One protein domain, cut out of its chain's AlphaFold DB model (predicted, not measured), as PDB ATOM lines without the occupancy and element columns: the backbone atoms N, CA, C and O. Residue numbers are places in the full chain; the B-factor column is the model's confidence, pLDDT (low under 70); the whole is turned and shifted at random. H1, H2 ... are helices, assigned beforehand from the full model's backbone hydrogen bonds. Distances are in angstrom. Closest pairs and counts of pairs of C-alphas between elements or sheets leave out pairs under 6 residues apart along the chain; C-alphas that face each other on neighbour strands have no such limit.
ATOM      1  N   PRO A  26      71.372  19.399 -26.485       62.31
ATOM      2  CA  PRO A  26      71.430  18.551 -27.680       62.31
ATOM      3  C   PRO A  26      72.455  17.416 -27.575       62.31
ATOM      4  O   PRO A  26      72.183  16.295 -28.000       62.31
ATOM      5  N   CYS A  27      73.614  17.685 -26.964       63.53
ATOM      6  CA  CYS A  27      74.643  16.674 -26.732       63.53
ATOM      7  C   CYS A  27      74.134  15.627 -25.744       63.53
ATOM      8  O   CYS A  27      74.193  14.441 -26.035       63.53
ATOM      9  N   LEU A  28      73.570  16.056 -24.610       66.50
ATOM     10  CA  LEU A  28      73.015  15.136 -23.612       66.50
ATOM     11  C   LEU A  28      71.872  14.278 -24.162       66.50
ATOM     12  O   LEU A  28      71.783  13.109 -23.809       66.50
ATOM     13  N   SER A  29      71.018  14.835 -25.022       68.56
ATOM     14  CA  SER A  29      69.912  14.090 -25.629       68.56
ATOM     15  C   SER A  29      70.416  12.999 -26.579       68.56
ATOM     16  O   SER A  29      70.049  11.834 -26.433       68.56
ATOM     17  N   LEU A  30      71.317  13.346 -27.505       70.25
ATOM     18  CA  LEU A  30      71.831  12.404 -28.503       70.25
ATOM     19  C   LEU A  30      72.741  11.340 -27.872       70.25
ATOM     20  O   LEU A  30      72.568  10.142 -28.087       70.25
ATOM     21  N   PHE A  31      73.674  11.766 -27.025       71.00
ATOM     22  CA  PHE A  31      74.577  10.861 -26.319       71.00
ATOM     23  C   PHE A  31      73.864  10.058 -25.223       71.00
ATOM     24  O   PHE A  31      74.210   8.901 -24.985       71.00
ATOM     25  N   GLY A  32      72.810  10.611 -24.619       71.25
ATOM     26  CA  GLY A  32      71.932   9.894 -23.699       71.25
ATOM     27  C   GLY A  32      71.241   8.704 -24.362       71.25
ATOM     28  O   GLY A  32      71.214   7.629 -23.772       71.25
ATOM     29  N   GLN A  33      70.775   8.845 -25.609       68.38
ATOM     30  CA  GLN A  33      70.178   7.734 -26.366       68.38
ATOM     31  C   GLN A  33      71.170   6.594 -26.635       68.38
ATOM     32  O   GLN A  33      70.796   5.423 -26.577       68.38
ATOM     33  N   ILE A  34      72.448   6.912 -26.878       70.19
ATOM     34  CA  ILE A  34      73.507   5.900 -27.023       70.19
ATOM     35  C   ILE A  34      73.672   5.099 -25.727       70.19
ATOM     36  O   ILE A  34      73.852   3.880 -25.779       70.19
ATOM     37  N   LEU A  35      73.590   5.775 -24.578       66.94
ATOM     38  CA  LEU A  35      73.761   5.172 -23.257       66.94
ATOM     39  C   LEU A  35      72.538   4.364 -22.804       66.94
ATOM     40  O   LEU A  35      72.704   3.311 -22.192       66.94
ATOM     41  N   THR A  36      71.319   4.820 -23.101       66.50
ATOM     42  CA  THR A  36      70.086   4.124 -22.700       66.50
ATOM     43  C   THR A  36      69.731   2.969 -23.632       66.50
ATOM     44  O   THR A  36      69.160   1.970 -23.188       66.50
ATOM     45  N   HIS A  37      70.088   3.065 -24.914       64.19
ATOM     46  CA  HIS A  37      69.753   2.071 -25.933       64.19
ATOM     47  C   HIS A  37      70.982   1.702 -26.784       64.19
ATOM     48  O   HIS A  37      71.082   2.049 -27.966       64.19
ATOM     49  N   PRO A  38      71.922   0.923 -26.220       61.34
ATOM     50  CA  PRO A  38      73.207   0.624 -26.844       61.34
ATOM     51  C   PRO A  38      73.135  -0.296 -28.076       61.34
ATOM     52  O   PRO A  38      74.179  -0.631 -28.613       61.34
ATOM     53  N   SER A  39      71.972  -0.719 -28.561       58.16
ATOM     54  CA  SER A  39      71.883  -1.673 -29.683       58.16
ATOM     55  C   SER A  39      70.764  -1.385 -30.684       58.16
ATOM     56  O   SER A  39      70.572  -2.166 -31.608       58.16
ATOM     57  N   ARG A  40      70.011  -0.288 -30.523       57.81
ATOM     58  CA  ARG A  40      68.780  -0.049 -31.303       57.81
ATOM     59  C   ARG A  40      68.671   1.317 -31.963       57.81
ATOM     60  O   ARG A  40      67.638   1.599 -32.557       57.81
ATOM     61  N   VAL A  41      69.687   2.165 -31.838       68.62
ATOM     62  CA  VAL A  41      69.577   3.551 -32.294       68.62
ATOM     63  C   VAL A  41      70.609   3.811 -33.369       68.62
ATOM     64  O   VAL A  41      71.806   3.816 -33.079       68.62
ATOM     65  N   THR A  42      70.127   3.967 -34.598       76.62
ATOM     66  CA  THR A  42      70.825   4.697 -35.649       76.62
ATOM     67  C   THR A  42      70.452   6.171 -35.545       76.62
ATOM     68  O   THR A  42      69.389   6.506 -35.018       76.62
ATOM     69  N   PHE A  43      71.336   7.057 -35.992       76.75
ATOM     70  CA  PHE A  43      71.094   8.497 -35.946       76.75
ATOM     71  C   PHE A  43      71.330   9.107 -37.325       76.75
ATOM     72  O   PHE A  43      72.341   8.783 -37.954       76.75
ATOM     73  N   PRO A  44      70.477  10.038 -37.775       84.12
ATOM     74  CA  PRO A  44      70.765  10.813 -38.970       84.12
ATOM     75  C   PRO A  44      71.969  11.744 -38.750       84.12
ATOM     76  O   PRO A  44      72.278  12.152 -37.623       84.12
ATOM     77  N   TRP A  45      72.639  12.120 -39.844       87.94
ATOM     78  CA  TRP A  45      73.834  12.971 -39.796       87.94
ATOM     79  C   TRP A  45      73.570  14.358 -39.219       87.94
ATOM     80  O   TRP A  45      74.335  14.824 -38.375       87.94
ATOM     81  N   ALA A  46      72.469  15.009 -39.595       86.19
ATOM     82  CA  ALA A  46      72.204  16.386 -39.182       86.19
ATOM     83  C   ALA A  46      72.168  16.588 -37.645       86.19
ATOM     84  O   ALA A  46      72.836  17.512 -37.165       86.19
ATOM     85  N   PRO A  47      71.483  15.747 -36.840       84.81
ATOM     86  CA  PRO A  47      71.550  15.835 -35.379       84.81
ATOM     87  C   PRO A  47      72.935  15.560 -34.793       84.81
ATOM     88  O   PRO A  47      73.347  16.273 -33.874       84.81
ATOM     89  N   LEU A  48      73.669  14.574 -35.324       85.88
ATOM     90  CA  LEU A  48      75.031  14.285 -34.868       85.88
ATOM     91  C   LEU A  48      75.952  15.475 -35.144       85.88
ATOM     92  O   LEU A  48      76.656  15.940 -34.252       85.88
ATOM     93  N   ARG A  49      75.884  16.023 -36.356       87.94
ATOM     94  CA  ARG A  49      76.618  17.214 -36.769       87.94
ATOM     95  C   ARG A  49      76.329  18.397 -35.852       87.94
ATOM     96  O   ARG A  49      77.258  19.030 -35.357       87.94
ATOM     97  N   HIS A  50      75.054  18.676 -35.582       85.19
ATOM     98  CA  HIS A  50      74.666  19.747 -34.669       85.19
ATOM     99  C   HIS A  50      75.251  19.526 -33.267       85.19
ATOM    100  O   HIS A  50      75.874  20.433 -32.721       85.19
ATOM    101  N   ALA A  51      75.146  18.310 -32.724       84.12
ATOM    102  CA  ALA A  51      75.731  17.969 -31.429       84.12
ATOM    103  C   ALA A  51      77.260  18.152 -31.410       84.12
ATOM    104  O   ALA A  51      77.790  18.688 -30.441       84.12
ATOM    105  N   LEU A  52      77.971  17.780 -32.478       85.31
ATOM    106  CA  LEU A  52      79.420  17.968 -32.591       85.31
ATOM    107  C   LEU A  52      79.808  19.453 -32.585       85.31
ATOM    108  O   LEU A  52      80.667  19.860 -31.800       85.31
ATOM    109  N   TYR A  53      79.131  20.279 -33.386       87.44
ATOM    110  CA  TYR A  53      79.345  21.729 -33.379       87.44
ATOM    111  C   TYR A  53      79.040  22.347 -32.015       87.44
ATOM    112  O   TYR A  53      79.790  23.196 -31.539       87.44
ATOM    113  N   THR A  54      77.972  21.904 -31.354       83.75
ATOM    114  CA  THR A  54      77.598  22.381 -30.022       83.75
ATOM    115  C   THR A  54      78.577  21.924 -28.935       83.75
ATOM    116  O   THR A  54      78.839  22.675 -27.997       83.75
ATOM    117  N   TYR A  55      79.127  20.713 -29.035       80.38
ATOM    118  CA  TYR A  55      80.083  20.182 -28.064       80.38
ATOM    119  C   TYR A  55      81.441  20.880 -28.170       80.38
ATOM    120  O   TYR A  55      81.999  21.337 -27.173       80.38
ATOM    121  N   PHE A  56      81.969  20.993 -29.389       82.44
ATOM    122  CA  PHE A  56      83.295  21.562 -29.608       82.44
ATOM    123  C   PHE A  56      83.281  23.087 -29.701       82.44
ATOM    124  O   PHE A  56      84.288  23.725 -29.380       82.44
ATOM    125  N   GLY A  57      82.155  23.692 -30.089       82.56
ATOM    126  CA  GLY A  57      82.048  25.129 -30.343       82.56
ATOM    127  C   GLY A  57      82.940  25.604 -31.496       82.56
ATOM    128  O   GLY A  57      83.184  26.799 -31.625       82.56
ATOM    129  N   SER A  58      83.474  24.679 -32.297       81.62
ATOM    130  CA  SER A  58      84.384  24.952 -33.402       81.62
ATOM    131  C   SER A  58      84.171  23.957 -34.548       81.62
ATOM    132  O   SER A  58      83.687  22.843 -34.319       81.62
ATOM    133  N   PRO A  59      84.495  24.352 -35.793       85.94
ATOM    134  CA  PRO A  59      84.510  23.436 -36.926       85.94
ATOM    135  C   PRO A  59      85.619  22.383 -36.780       85.94
ATOM    136  O   PRO A  59      86.592  22.613 -36.052       85.94
ATOM    137  N   PRO A  60      85.532  21.263 -37.524       85.06
ATOM    138  CA  PRO A  60      86.496  20.168 -37.423       85.06
ATOM    139  C   PRO A  60      87.943  20.608 -37.709       85.06
ATOM    140  O   PRO A  60      88.881  20.060 -37.141       85.06
ATOM    141  N   SER A  61      88.152  21.648 -38.521       83.62
ATOM    142  CA  SER A  61      89.482  22.208 -38.798       83.62
ATOM    143  C   SER A  61      90.202  22.771 -37.564       83.62
ATOM    144  O   SER A  61      91.429  22.750 -37.524       83.62
ATOM    145  N   ASN A  62      89.456  23.224 -36.550       83.44
ATOM    146  CA  ASN A  62      89.973  23.880 -35.345       83.44
ATOM    147  C   ASN A  62      89.515  23.154 -34.070       83.44
ATOM    148  O   ASN A  62      89.110  23.785 -33.087       83.44
ATOM    149  N   LEU A  63      89.533  21.818 -34.080       83.00
ATOM    150  CA  LEU A  63      89.263  21.048 -32.867       83.00
ATOM    151  C   LEU A  63      90.375  21.244 -31.842       83.00
ATOM    152  O   LEU A  63      91.543  20.963 -32.106       83.00
ATOM    153  N   ASP A  64      89.976  21.688 -30.654       79.00
ATOM    154  CA  ASP A  64      90.846  21.762 -29.491       79.00
ATOM    155  C   ASP A  64      91.035  20.351 -28.904       79.00
ATOM    156  O   ASP A  64      90.065  19.759 -28.404       79.00
ATOM    157  N   PRO A  65      92.265  19.799 -28.917       75.50
ATOM    158  CA  PRO A  65      92.559  18.514 -28.295       75.50
ATOM    159  C   PRO A  65      92.114  18.471 -26.830       75.50
ATOM    160  O   PRO A  65      91.611  17.446 -26.376       75.50
ATOM    161  N   HIS A  66      92.190  19.588 -26.098       76.44
ATOM    162  CA  HIS A  66      91.823  19.664 -24.683       76.44
ATOM    163  C   HIS A  66      90.312  19.547 -24.414       76.44
ATOM    164  O   HIS A  66      89.914  19.307 -23.267       76.44
ATOM    165  N   LYS A  67      89.470  19.559 -25.452       75.06
ATOM    166  CA  LYS A  67      88.042  19.215 -25.346       75.06
ATOM    167  C   LYS A  67      87.764  17.727 -25.552       75.06
ATOM    168  O   LYS A  67      86.783  17.214 -25.026       75.06
ATOM    169  N   ILE A  68      88.641  17.004 -26.249       71.25
ATOM    170  CA  ILE A  68      88.502  15.557 -26.449       71.25
ATOM    171  C   ILE A  68      88.963  14.839 -25.184       71.25
ATOM    172  O   ILE A  68      90.155  14.656 -25.001       71.25
ATOM    173  N   GLY A  69      88.055  14.429 -24.298       60.66
ATOM    174  CA  GLY A  69      88.415  13.508 -23.206       60.66
ATOM    175  C   GLY A  69      88.063  13.925 -21.781       60.66
ATOM    176  O   GLY A  69      88.629  13.363 -20.851       60.66
ATOM    177  N   ALA A  70      87.127  14.852 -21.566       53.44
ATOM    178  CA  ALA A  70      86.577  15.081 -20.229       53.44
ATOM    179  C   ALA A  70      85.041  15.094 -20.267       53.44
ATOM    180  O   ALA A  70      84.434  15.972 -20.876       53.44
ATOM    181  N   GLY A  71      84.413  14.115 -19.607       59.50
ATOM    182  CA  GLY A  71      82.968  14.087 -19.348       59.50
ATOM    183  C   GLY A  71      82.171  13.015 -20.100       59.50
ATOM    184  O   GLY A  71      82.721  12.108 -20.719       59.50
ATOM    185  N   TRP A  72      80.841  13.135 -20.021       52.84
ATOM    186  CA  TRP A  72      79.857  12.180 -20.554       52.84
ATOM    187  C   TRP A  72      79.824  12.087 -22.091       52.84
ATOM    188  O   TRP A  72      79.239  11.155 -22.624       52.84
ATOM    189  N   CYS A  73      80.495  12.995 -22.806       63.31
ATOM    190  CA  CYS A  73      80.642  12.982 -24.268       63.31
ATOM    191  C   CYS A  73      82.065  12.565 -24.685       63.31
ATOM    192  O   CYS A  73      82.688  13.197 -25.536       63.31
ATOM    193  N   GLY A  74      82.628  11.550 -24.024       75.38
ATOM    194  CA  GLY A  74      83.973  11.061 -24.321       75.38
ATOM    195  C   GLY A  74      84.134  10.586 -25.772       75.38
ATOM    196  O   GLY A  74      83.160  10.255 -26.450       75.38
ATOM    197  N   LEU A  75      85.386  10.511 -26.239       78.38
ATOM    198  CA  LEU A  75      85.727  10.095 -27.606       78.38
ATOM    199  C   LEU A  75      85.083   8.752 -27.988       78.38
ATOM    200  O   LEU A  75      84.566   8.620 -29.088       78.38
ATOM    201  N   SER A  76      85.043   7.779 -27.076       76.06
ATOM    202  CA  SER A  76      84.390   6.480 -27.295       76.06
ATOM    203  C   SER A  76      82.901   6.605 -27.632       76.06
ATOM    204  O   SER A  76      82.400   5.896 -28.506       76.06
ATOM    205  N   LEU A  77      82.193   7.529 -26.981       79.06
ATOM    206  CA  LEU A  77      80.775   7.767 -27.216       79.06
ATOM    207  C   LEU A  77      80.543   8.489 -28.547       79.06
ATOM    208  O   LEU A  77      79.640   8.124 -29.295       79.06
ATOM    209  N   ILE A  78      81.411   9.453 -28.871       83.19
ATOM    210  CA  ILE A  78      81.429  10.129 -30.172       83.19
ATOM    211  C   ILE A  78      81.646   9.106 -31.295       83.19
ATOM    212  O   ILE A  78      80.877   9.070 -32.249       83.19
ATOM    213  N   LEU A  79      82.632   8.215 -31.164       83.00
ATOM    214  CA  LEU A  79      82.895   7.165 -32.153       83.00
ATOM    215  C   LEU A  79      81.752   6.153 -32.256       83.00
ATOM    216  O   LEU A  79      81.434   5.693 -33.349       83.00
ATOM    217  N   THR A  80      81.102   5.837 -31.136       80.94
ATOM    218  CA  THR A  80      79.900   4.994 -31.135       80.94
ATOM    219  C   THR A  80      78.759   5.654 -31.910       80.94
ATOM    220  O   THR A  80      78.026   4.953 -32.602       80.94
ATOM    221  N   ALA A  81      78.627   6.983 -31.849       83.25
ATOM    222  CA  ALA A  81      77.655   7.718 -32.652       83.25
ATOM    223  C   ALA A  81      77.959   7.607 -34.154       83.25
ATOM    224  O   ALA A  81      77.058   7.302 -34.929       83.25
ATOM    225  N   PHE A  82      79.228   7.757 -34.558       85.94
ATOM    226  CA  PHE A  82      79.644   7.565 -35.955       85.94
ATOM    227  C   PHE A  82      79.426   6.130 -36.452       85.94
ATOM    228  O   PHE A  82      78.975   5.944 -37.575       85.94
ATOM    229  N   LYS A  83      79.664   5.109 -35.615       82.88
ATOM    230  CA  LYS A  83      79.372   3.698 -35.949       82.88
ATOM    231  C   LYS A  83      77.896   3.413 -36.210       82.88
ATOM    232  O   LYS A  83      77.565   2.384 -36.784       82.88
ATOM    233  N   ARG A  84      77.012   4.279 -35.725       82.12
ATOM    234  CA  ARG A  84      75.558   4.139 -35.840       82.12
ATOM    235  C   ARG A  84      74.948   5.251 -36.678       82.12
ATOM    236  O   ARG A  84      73.750   5.512 -36.578       82.12
ATOM    237  N   LEU A  85      75.776   5.931 -37.457       84.62
ATOM    238  CA  LEU A  85      75.304   6.897 -38.419       84.62
ATOM    239  C   LEU A  85      74.458   6.165 -39.465       84.62
ATOM    240  O   LEU A  85      74.842   5.098 -39.945       84.62
ATOM    241  N   GLU A  86      73.290   6.712 -39.780       83.88
ATOM    242  CA  GLU A  86      72.505   6.248 -40.923       83.88
ATOM    243  C   GLU A  86      73.289   6.451 -42.221       83.88
ATOM    244  O   GLU A  86      74.194   7.286 -42.289       83.88
ATOM    245  N   VAL A  87      72.958   5.672 -43.254       79.88
ATOM    246  CA  VAL A  87      73.627   5.786 -44.553       79.88
ATOM    247  C   VAL A  87      73.487   7.219 -45.063       79.88
ATOM    248  O   VAL A  87      72.382   7.739 -45.204       79.88
ATOM    249  N   VAL A  88      74.628   7.851 -45.320       81.75
ATOM    250  CA  VAL A  88      74.710   9.207 -45.855       81.75
ATOM    251  C   VAL A  88      74.654   9.118 -47.377       81.75
ATOM    252  O   VAL A  88      75.523   8.510 -47.994       81.75
ATOM    253  N   GLU A  89      73.620   9.696 -47.991       76.00
ATOM    254  CA  GLU A  89      73.409   9.616 -49.447       76.00
ATOM    255  C   GLU A  89      74.113  10.748 -50.220       76.00
ATOM    256  O   GLU A  89      74.377  10.613 -51.415       76.00
ATOM    257  N   SER A  90      74.433  11.864 -49.553       85.19
ATOM    258  CA  SER A  90      75.110  13.020 -50.156       85.19
ATOM    259  C   SER A  90      76.635  12.883 -50.095       85.19
ATOM    260  O   SER A  90      77.228  12.560 -49.059       85.19
ATOM    261  N   GLN A  91      77.293  13.192 -51.215       80.88
ATOM    262  CA  GLN A  91      78.752  13.233 -51.297       80.88
ATOM    263  C   GLN A  91      79.334  14.350 -50.416       80.88
ATOM    264  O   GLN A  91      80.377  14.167 -49.787       80.88
ATOM    265  N   GLU A  92      78.653  15.494 -50.335       86.25
ATOM    266  CA  GLU A  92      79.048  16.622 -49.492       86.25
ATOM    267  C   GLU A  92      79.013  16.250 -48.006       86.25
ATOM    268  O   GLU A  92      79.974  16.503 -47.278       86.25
ATOM    269  N   GLU A  93      77.935  15.597 -47.566       85.69
ATOM    270  CA  GLU A  93      77.799  15.122 -46.188       85.69
ATOM    271  C   GLU A  93      78.842  14.049 -45.858       85.69
ATOM    272  O   GLU A  93      79.463  14.096 -44.796       85.69
ATOM    273  N   THR A  94      79.108  13.128 -46.789       84.31
ATOM    274  CA  THR A  94      80.148  12.098 -46.631       84.31
ATOM    275  C   THR A  94      81.524  12.733 -46.419       84.31
ATOM    276  O   THR A  94      82.261  12.356 -45.505       84.31
ATOM    277  N   GLN A  95      81.861  13.754 -47.208       86.00
ATOM    278  CA  GLN A  95      83.122  14.476 -47.063       86.00
ATOM    279  C   GLN A  95      83.212  15.207 -45.715       86.00
ATOM    280  O   GLN A  95      84.278  15.245 -45.089       86.00
ATOM    281  N   GLU A  96      82.101  15.768 -45.239       87.88
ATOM    282  CA  GLU A  96      82.029  16.418 -43.932       87.88
ATOM    283  C   GLU A  96      82.239  15.408 -42.790       87.88
ATOM    284  O   GLU A  96      83.046  15.657 -41.891       87.88
ATOM    285  N   VAL A  97      81.600  14.235 -42.858       88.19
ATOM    286  CA  VAL A  97      81.779  13.123 -41.904       88.19
ATOM    287  C   VAL A  97      83.243  12.685 -41.837       88.19
ATOM    288  O   VAL A  97      83.817  12.592 -40.748       88.19
ATOM    289  N   LEU A  98      83.880  12.470 -42.992       85.69
ATOM    290  CA  LEU A  98      85.296  12.097 -43.065       85.69
ATOM    291  C   LEU A  98      86.201  13.181 -42.473       85.69
ATOM    292  O   LEU A  98      87.147  12.872 -41.743       85.69
ATOM    293  N   THR A  99      85.885  14.452 -42.728       88.12
ATOM    294  CA  THR A  99      86.617  15.593 -42.162       88.12
ATOM    295  C   THR A  99      86.534  15.592 -40.635       88.12
ATOM    296  O   THR A  99      87.554  15.762 -39.960       88.12
ATOM    297  N   TRP A 100      85.349  15.336 -40.077       88.94
ATOM    298  CA  TRP A 100      85.152  15.203 -38.634       88.94
ATOM    299  C   TRP A 100      85.947  14.040 -38.037       88.94
ATOM    300  O   TRP A 100      86.659  14.232 -37.049       88.94
ATOM    301  N   LEU A 101      85.887  12.853 -38.641       85.88
ATOM    302  CA  LEU A 101      86.626  11.678 -38.168       85.88
ATOM    303  C   LEU A 101      88.142  11.889 -38.208       85.88
ATOM    304  O   LEU A 101      88.850  11.543 -37.257       85.88
ATOM    305  N   HIS A 102      88.650  12.498 -39.280       82.25
ATOM    306  CA  HIS A 102      90.071  12.796 -39.420       82.25
ATOM    307  C   HIS A 102      90.544  13.814 -38.374       82.25
ATOM    308  O   HIS A 102      91.580  13.619 -37.731       82.25
ATOM    309  N   ALA A 103      89.764  14.871 -38.145       84.88
ATOM    310  CA  ALA A 103      90.066  15.867 -37.129       84.88
ATOM    311  C   ALA A 103      90.051  15.274 -35.711       84.88
ATOM    312  O   ALA A 103      90.971  15.521 -34.929       84.88
ATOM    313  N   LEU A 104      89.058  14.433 -35.399       83.69
ATOM    314  CA  LEU A 104      88.973  13.713 -34.125       83.69
ATOM    315  C   LEU A 104      90.180  12.798 -33.912       83.69
ATOM    316  O   LEU A 104      90.741  12.782 -32.817       83.69
ATOM    317  N   LYS A 105      90.631  12.089 -34.954       79.81
ATOM    318  CA  LYS A 105      91.851  11.273 -34.910       79.81
ATOM    319  C   LYS A 105      93.081  12.121 -34.579       79.81
ATOM    320  O   LYS A 105      93.820  11.776 -33.661       79.81
ATOM    321  N   ILE A 106      93.299  13.230 -35.290       79.81
ATOM    322  CA  ILE A 106      94.449  14.120 -35.048       79.81
ATOM    323  C   ILE A 106      94.417  14.661 -33.621       79.81
ATOM    324  O   ILE A 106      95.431  14.641 -32.925       79.81
ATOM    325  N   ALA A 107      93.264  15.148 -33.179       79.31
ATOM    326  CA  ALA A 107      93.125  15.746 -31.864       79.31
ATOM    327  C   ALA A 107      93.257  14.698 -30.737       79.31
ATOM    328  O   ALA A 107      93.878  14.991 -29.715       79.31
ATOM    329  N   ALA A 108      92.802  13.457 -30.946       76.19
ATOM    330  CA  ALA A 108      93.040  12.344 -30.025       76.19
ATOM    331  C   ALA A 108      94.534  11.994 -29.899       76.19
ATOM    332  O   ALA A 108      95.038  11.848 -28.785       76.19
ATOM    333  N   VAL A 109      95.254  11.932 -31.030       75.06
ATOM    334  CA  VAL A 109      96.712  11.714 -31.058       75.06
ATOM    335  C   VAL A 109      97.449  12.858 -30.359       75.06
ATOM    336  O   VAL A 109      98.313  12.612 -29.523       75.06
ATOM    337  N   ARG A 110      97.083  14.115 -30.647       75.44
ATOM    338  CA  ARG A 110      97.712  15.309 -30.054       75.44
ATOM    339  C   ARG A 110      97.545  15.400 -28.548       75.44
ATOM    340  O   ARG A 110      98.459  15.850 -27.869       75.44
ATOM    341  N   ARG A 111      96.399  14.975 -28.016       71.50
ATOM    342  CA  ARG A 111      96.188  14.938 -26.567       71.50
ATOM    343  C   ARG A 111      97.021  13.848 -25.881       71.50
ATOM    344  O   ARG A 111      97.029  13.782 -24.657       71.50
ATOM    345  N   SER A 112      97.725  12.999 -26.637       63.66
ATOM    346  CA  SER A 112      98.391  11.814 -26.101       63.66
ATOM    347  C   SER A 112      97.417  11.012 -25.235       63.66
ATOM    348  O   SER A 112      97.752  10.543 -24.147       63.66
ATOM    349  N   LEU A 113      96.155  10.915 -25.689       58.91
ATOM    350  CA  LEU A 113      95.221   9.974 -25.097       58.91
ATOM    351  C   LEU A 113      95.814   8.600 -25.381       58.91
ATOM    352  O   LEU A 113      95.629   8.048 -26.464       58.91
ATOM    353  N   ALA A 114      96.550   8.067 -24.409       46.31
ATOM    354  CA  ALA A 114      96.902   6.663 -24.313       46.31
ATOM    355  C   ALA A 114      95.606   5.881 -24.053       46.31
ATOM    356  O   ALA A 114      95.375   5.340 -22.979       46.31
ATOM    357  N   PHE A 115      94.699   5.918 -25.022       46.25
ATOM    358  CA  PHE A 115      93.503   5.109 -25.070       46.25
ATOM    359  C   PHE A 115      93.819   3.981 -26.032       46.25
ATOM    360  O   PHE A 115      93.975   4.201 -27.233       46.25
ATOM    361  N   GLU A 116      93.996   2.811 -25.425       44.91
ATOM    362  CA  GLU A 116      94.319   1.510 -25.992       44.91
ATOM    363  C   GLU A 116      93.884   1.342 -27.450       44.91
ATOM    364  O   GLU A 116      92.802   1.771 -27.860       44.91
ATOM    365  N   ILE A 117      94.756   0.661 -28.190       44.97
ATOM    366  CA  ILE A 117      94.625  -0.008 -29.495       44.97
ATOM    367  C   ILE A 117      93.178  -0.164 -30.013       44.97
ATOM    368  O   ILE A 117      92.926   0.079 -31.192       44.97
ATOM    369  N   THR A 118      92.212  -0.479 -29.152       49.16
ATOM    370  CA  THR A 118      90.753  -0.513 -29.356       49.16
ATOM    371  C   THR A 118      90.130   0.753 -29.973       49.16
ATOM    372  O   THR A 118      89.206   0.653 -30.777       49.16
ATOM    373  N   THR A 119      90.602   1.960 -29.648       53.78
ATOM    374  CA  THR A 119      89.972   3.221 -30.110       53.78
ATOM    375  C   THR A 119      90.491   3.651 -31.482       53.78
ATOM    376  O   THR A 119      89.725   4.126 -32.317       53.78
ATOM    377  N   VAL A 120      91.784   3.432 -31.743       52.62
ATOM    378  CA  VAL A 120      92.404   3.661 -33.059       52.62
ATOM    379  C   VAL A 120      91.925   2.622 -34.068       52.62
ATOM    380  O   VAL A 120      91.608   2.991 -35.193       52.62
ATOM    381  N   THR A 121      91.794   1.356 -33.657       57.88
ATOM    382  CA  THR A 121      91.162   0.315 -34.483       57.88
ATOM    383  C   THR A 121      89.694   0.626 -34.740       57.88
ATOM    384  O   THR A 121      89.271   0.525 -35.876       57.88
ATOM    385  N   THR A 122      88.933   1.113 -33.752       59.59
ATOM    386  CA  THR A 122      87.545   1.581 -33.960       59.59
ATOM    387  C   THR A 122      87.471   2.765 -34.929       59.59
ATOM    388  O   THR A 122      86.578   2.806 -35.766       59.59
ATOM    389  N   LEU A 123      88.401   3.721 -34.846       59.59
ATOM    390  CA  LEU A 123      88.503   4.835 -35.795       59.59
ATOM    391  C   LEU A 123      88.858   4.353 -37.204       59.59
ATOM    392  O   LEU A 123      88.270   4.830 -38.167       59.59
ATOM    393  N   GLN A 124      89.806   3.423 -37.330       60.84
ATOM    394  CA  GLN A 124      90.167   2.819 -38.611       60.84
ATOM    395  C   GLN A 124      89.022   1.999 -39.195       60.84
ATOM    396  O   GLN A 124      88.765   2.141 -40.376       60.84
ATOM    397  N   ASP A 125      88.321   1.226 -38.373       65.56
ATOM    398  CA  ASP A 125      87.150   0.422 -38.730       65.56
ATOM    399  C   ASP A 125      85.992   1.309 -39.212       65.56
ATOM    400  O   ASP A 125      85.395   1.064 -40.253       65.56
ATOM    401  N   VAL A 126      85.706   2.415 -38.518       62.97
ATOM    402  CA  VAL A 126      84.716   3.398 -38.993       62.97
ATOM    403  C   VAL A 126      85.155   4.019 -40.316       62.97
ATOM    404  O   VAL A 126      84.348   4.140 -41.231       62.97
ATOM    405  N   LEU A 127      86.428   4.399 -40.438       62.22
ATOM    406  CA  LEU A 127      86.951   4.977 -41.673       62.22
ATOM    407  C   LEU A 127      86.920   3.976 -42.832       62.22
ATOM    408  O   LEU A 127      86.579   4.382 -43.931       62.22
ATOM    409  N   SER A 128      87.236   2.698 -42.609       60.72
ATOM    410  CA  SER A 128      87.229   1.669 -43.653       60.72
ATOM    411  C   SER A 128      85.817   1.304 -44.091       60.72
ATOM    412  O   SER A 128      85.582   1.212 -45.288       60.72
ATOM    413  N   ASN A 129      84.863   1.196 -43.161       59.91
ATOM    414  CA  ASN A 129      83.458   0.935 -43.497       59.91
ATOM    415  C   ASN A 129      82.776   2.132 -44.190       59.91
ATOM    416  O   ASN A 129      81.778   1.948 -44.876       59.91
ATOM    417  N   LEU A 130      83.289   3.356 -44.011       56.34
ATOM    418  CA  LEU A 130      82.823   4.546 -44.736       56.34
ATOM    419  C   LEU A 130      83.548   4.760 -46.076       56.34
ATOM    420  O   LEU A 130      83.014   5.455 -46.938       56.34
ATOM    421  N   LEU A 131      84.762   4.221 -46.245       50.81
ATOM    422  CA  LEU A 131      85.543   4.321 -47.486       50.81
ATOM    423  C   LEU A 131      85.339   3.148 -48.442       50.81
ATOM    424  O   LEU A 131      85.663   3.310 -49.617       50.81
ATOM    425  N   GLU A 132      84.847   1.993 -47.990       39.41
ATOM    426  CA  GLU A 132      84.349   0.988 -48.921       39.41
ATOM    427  C   GLU A 132      83.028   1.506 -49.499       39.41
ATOM    428  O   GLU A 132      82.039   1.611 -48.770       39.41
ATOM    429  N   PRO A 133      82.985   1.888 -50.792       39.66
ATOM    430  CA  PRO A 133      81.717   2.195 -51.420       39.66
ATOM    431  C   PRO A 133      80.860   0.944 -51.284       39.66
ATOM    432  O   PRO A 133      81.267  -0.114 -51.761       39.66
ATOM    433  N   VAL A 134      79.695   1.059 -50.636       41.03
ATOM    434  CA  VAL A 134      78.679   0.004 -50.667       41.03
ATOM    435  C   VAL A 134      78.532  -0.387 -52.138       41.03
ATOM    436  O   VAL A 134      78.123   0.464 -52.940       41.03
ATOM    437  N   PRO A 135      78.935  -1.607 -52.539       45.41
ATOM    438  CA  PRO A 135      78.859  -2.000 -53.931       45.41
ATOM    439  C   PRO A 135      77.399  -1.848 -54.351       45.41
ATOM    440  O   PRO A 135      76.487  -2.210 -53.606       45.41
ATOM    441  N   ALA A 136      77.163  -1.253 -55.525       48.59
ATOM    442  CA  ALA A 136      75.825  -0.884 -56.011       48.59
ATOM    443  C   ALA A 136      74.804  -2.047 -55.960       48.59
ATOM    444  O   ALA A 136      73.591  -1.838 -55.940       48.59
TER     445      ALA A 136
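Overview. This is residues 26 to 136 of the 242 residues of an uncharacterized protein of Leucosporidium creatinivorum (UniProt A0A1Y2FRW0). Four helices, H2 to H5, run roughly side by side in two layers, H2 and H3 over H4 and H5, and the first helix, H1, crosses over H2 and H3 on the side away from H4 and H5. The group is only partly knit: H2 is close to H3 and H4 without clearly touching them, while H4 and H5 form a helical hairpin. The printed part has 111 residues with five named helices, H1 H2 H3 H4 H5 along the chain, and no named strand; the class is all helix. It is compact, with a radius of gyration of the C-alphas of 13.4 A, and its spans are 40 by 26 by 26 A, only just elongated.

Arrangement. H1, residues 26 to 36, touches H2, residues 45 to 56, with the C-alphas of Cys 27 and Ala 51 closest at 5.0 A. Their lines stand at a steep tilt of 68 degrees, only just short of about perpendicular, and they run opposite ways. H1 also touches H3, residues 75 to 83, about perpendicular at 81 degrees; the closest C-alphas, of Phe 31 and Leu 77, are 7.0 A apart. H2 and H3 are close but not clearly touching, at a shallow tilt of 14 degrees, opposite ways; their closest C-alphas, of Leu 48 and Ala 81, are 7.4 A apart. H2 is also close to H4, residues 91 to 110, but not clearly touching it: the closest C-alphas, of Trp 45 and Glu 93, are 7.8 A apart. H3 and H4 are near each other. H3 touches H5, residues 118 to 131, at a shallow tilt of 26 degrees, the same way, with the C-alphas of Lys 83 and Val 126 closest at 6.2 A. H4 touches H5 with residues 98 to 105 alone, at a shallow tilt of 19 degrees, opposite ways; the closest C-alphas, of Lys 105 and Leu 123, are 7.3 A apart. H1 is apart from H4 and H5, and H2 is apart from H5. In H1, H2, H3, H4 and H5 every O i to N i+4 pair is within hydrogen-bond range.

Along the chain. H1 begins at C-alpha 26, (71.430, 18.551, -27.680), and is 15.3 A long from first to last C-alpha. H2 measures 16.3 A and H3 12.3 A. H4, the longest helix with 20 residues, measures 28.5 A from C-alpha 91 at (78.752, 13.233, -51.297). H5 measures 19.5 A and ends at C-alpha 131, (85.543, 4.321, -47.486).

Size, cuts and confidence. The two C-alphas farthest apart, those of His 66 and Ala 136, are 40.7 A apart. The printed part has no cut. The link from H2 to H3, residues 57 to 74, is long; the other three are short. The mean pLDDT of the printed part is 72.2, and 42 residues are under 70, among them 35 to 41 and 112 to 136.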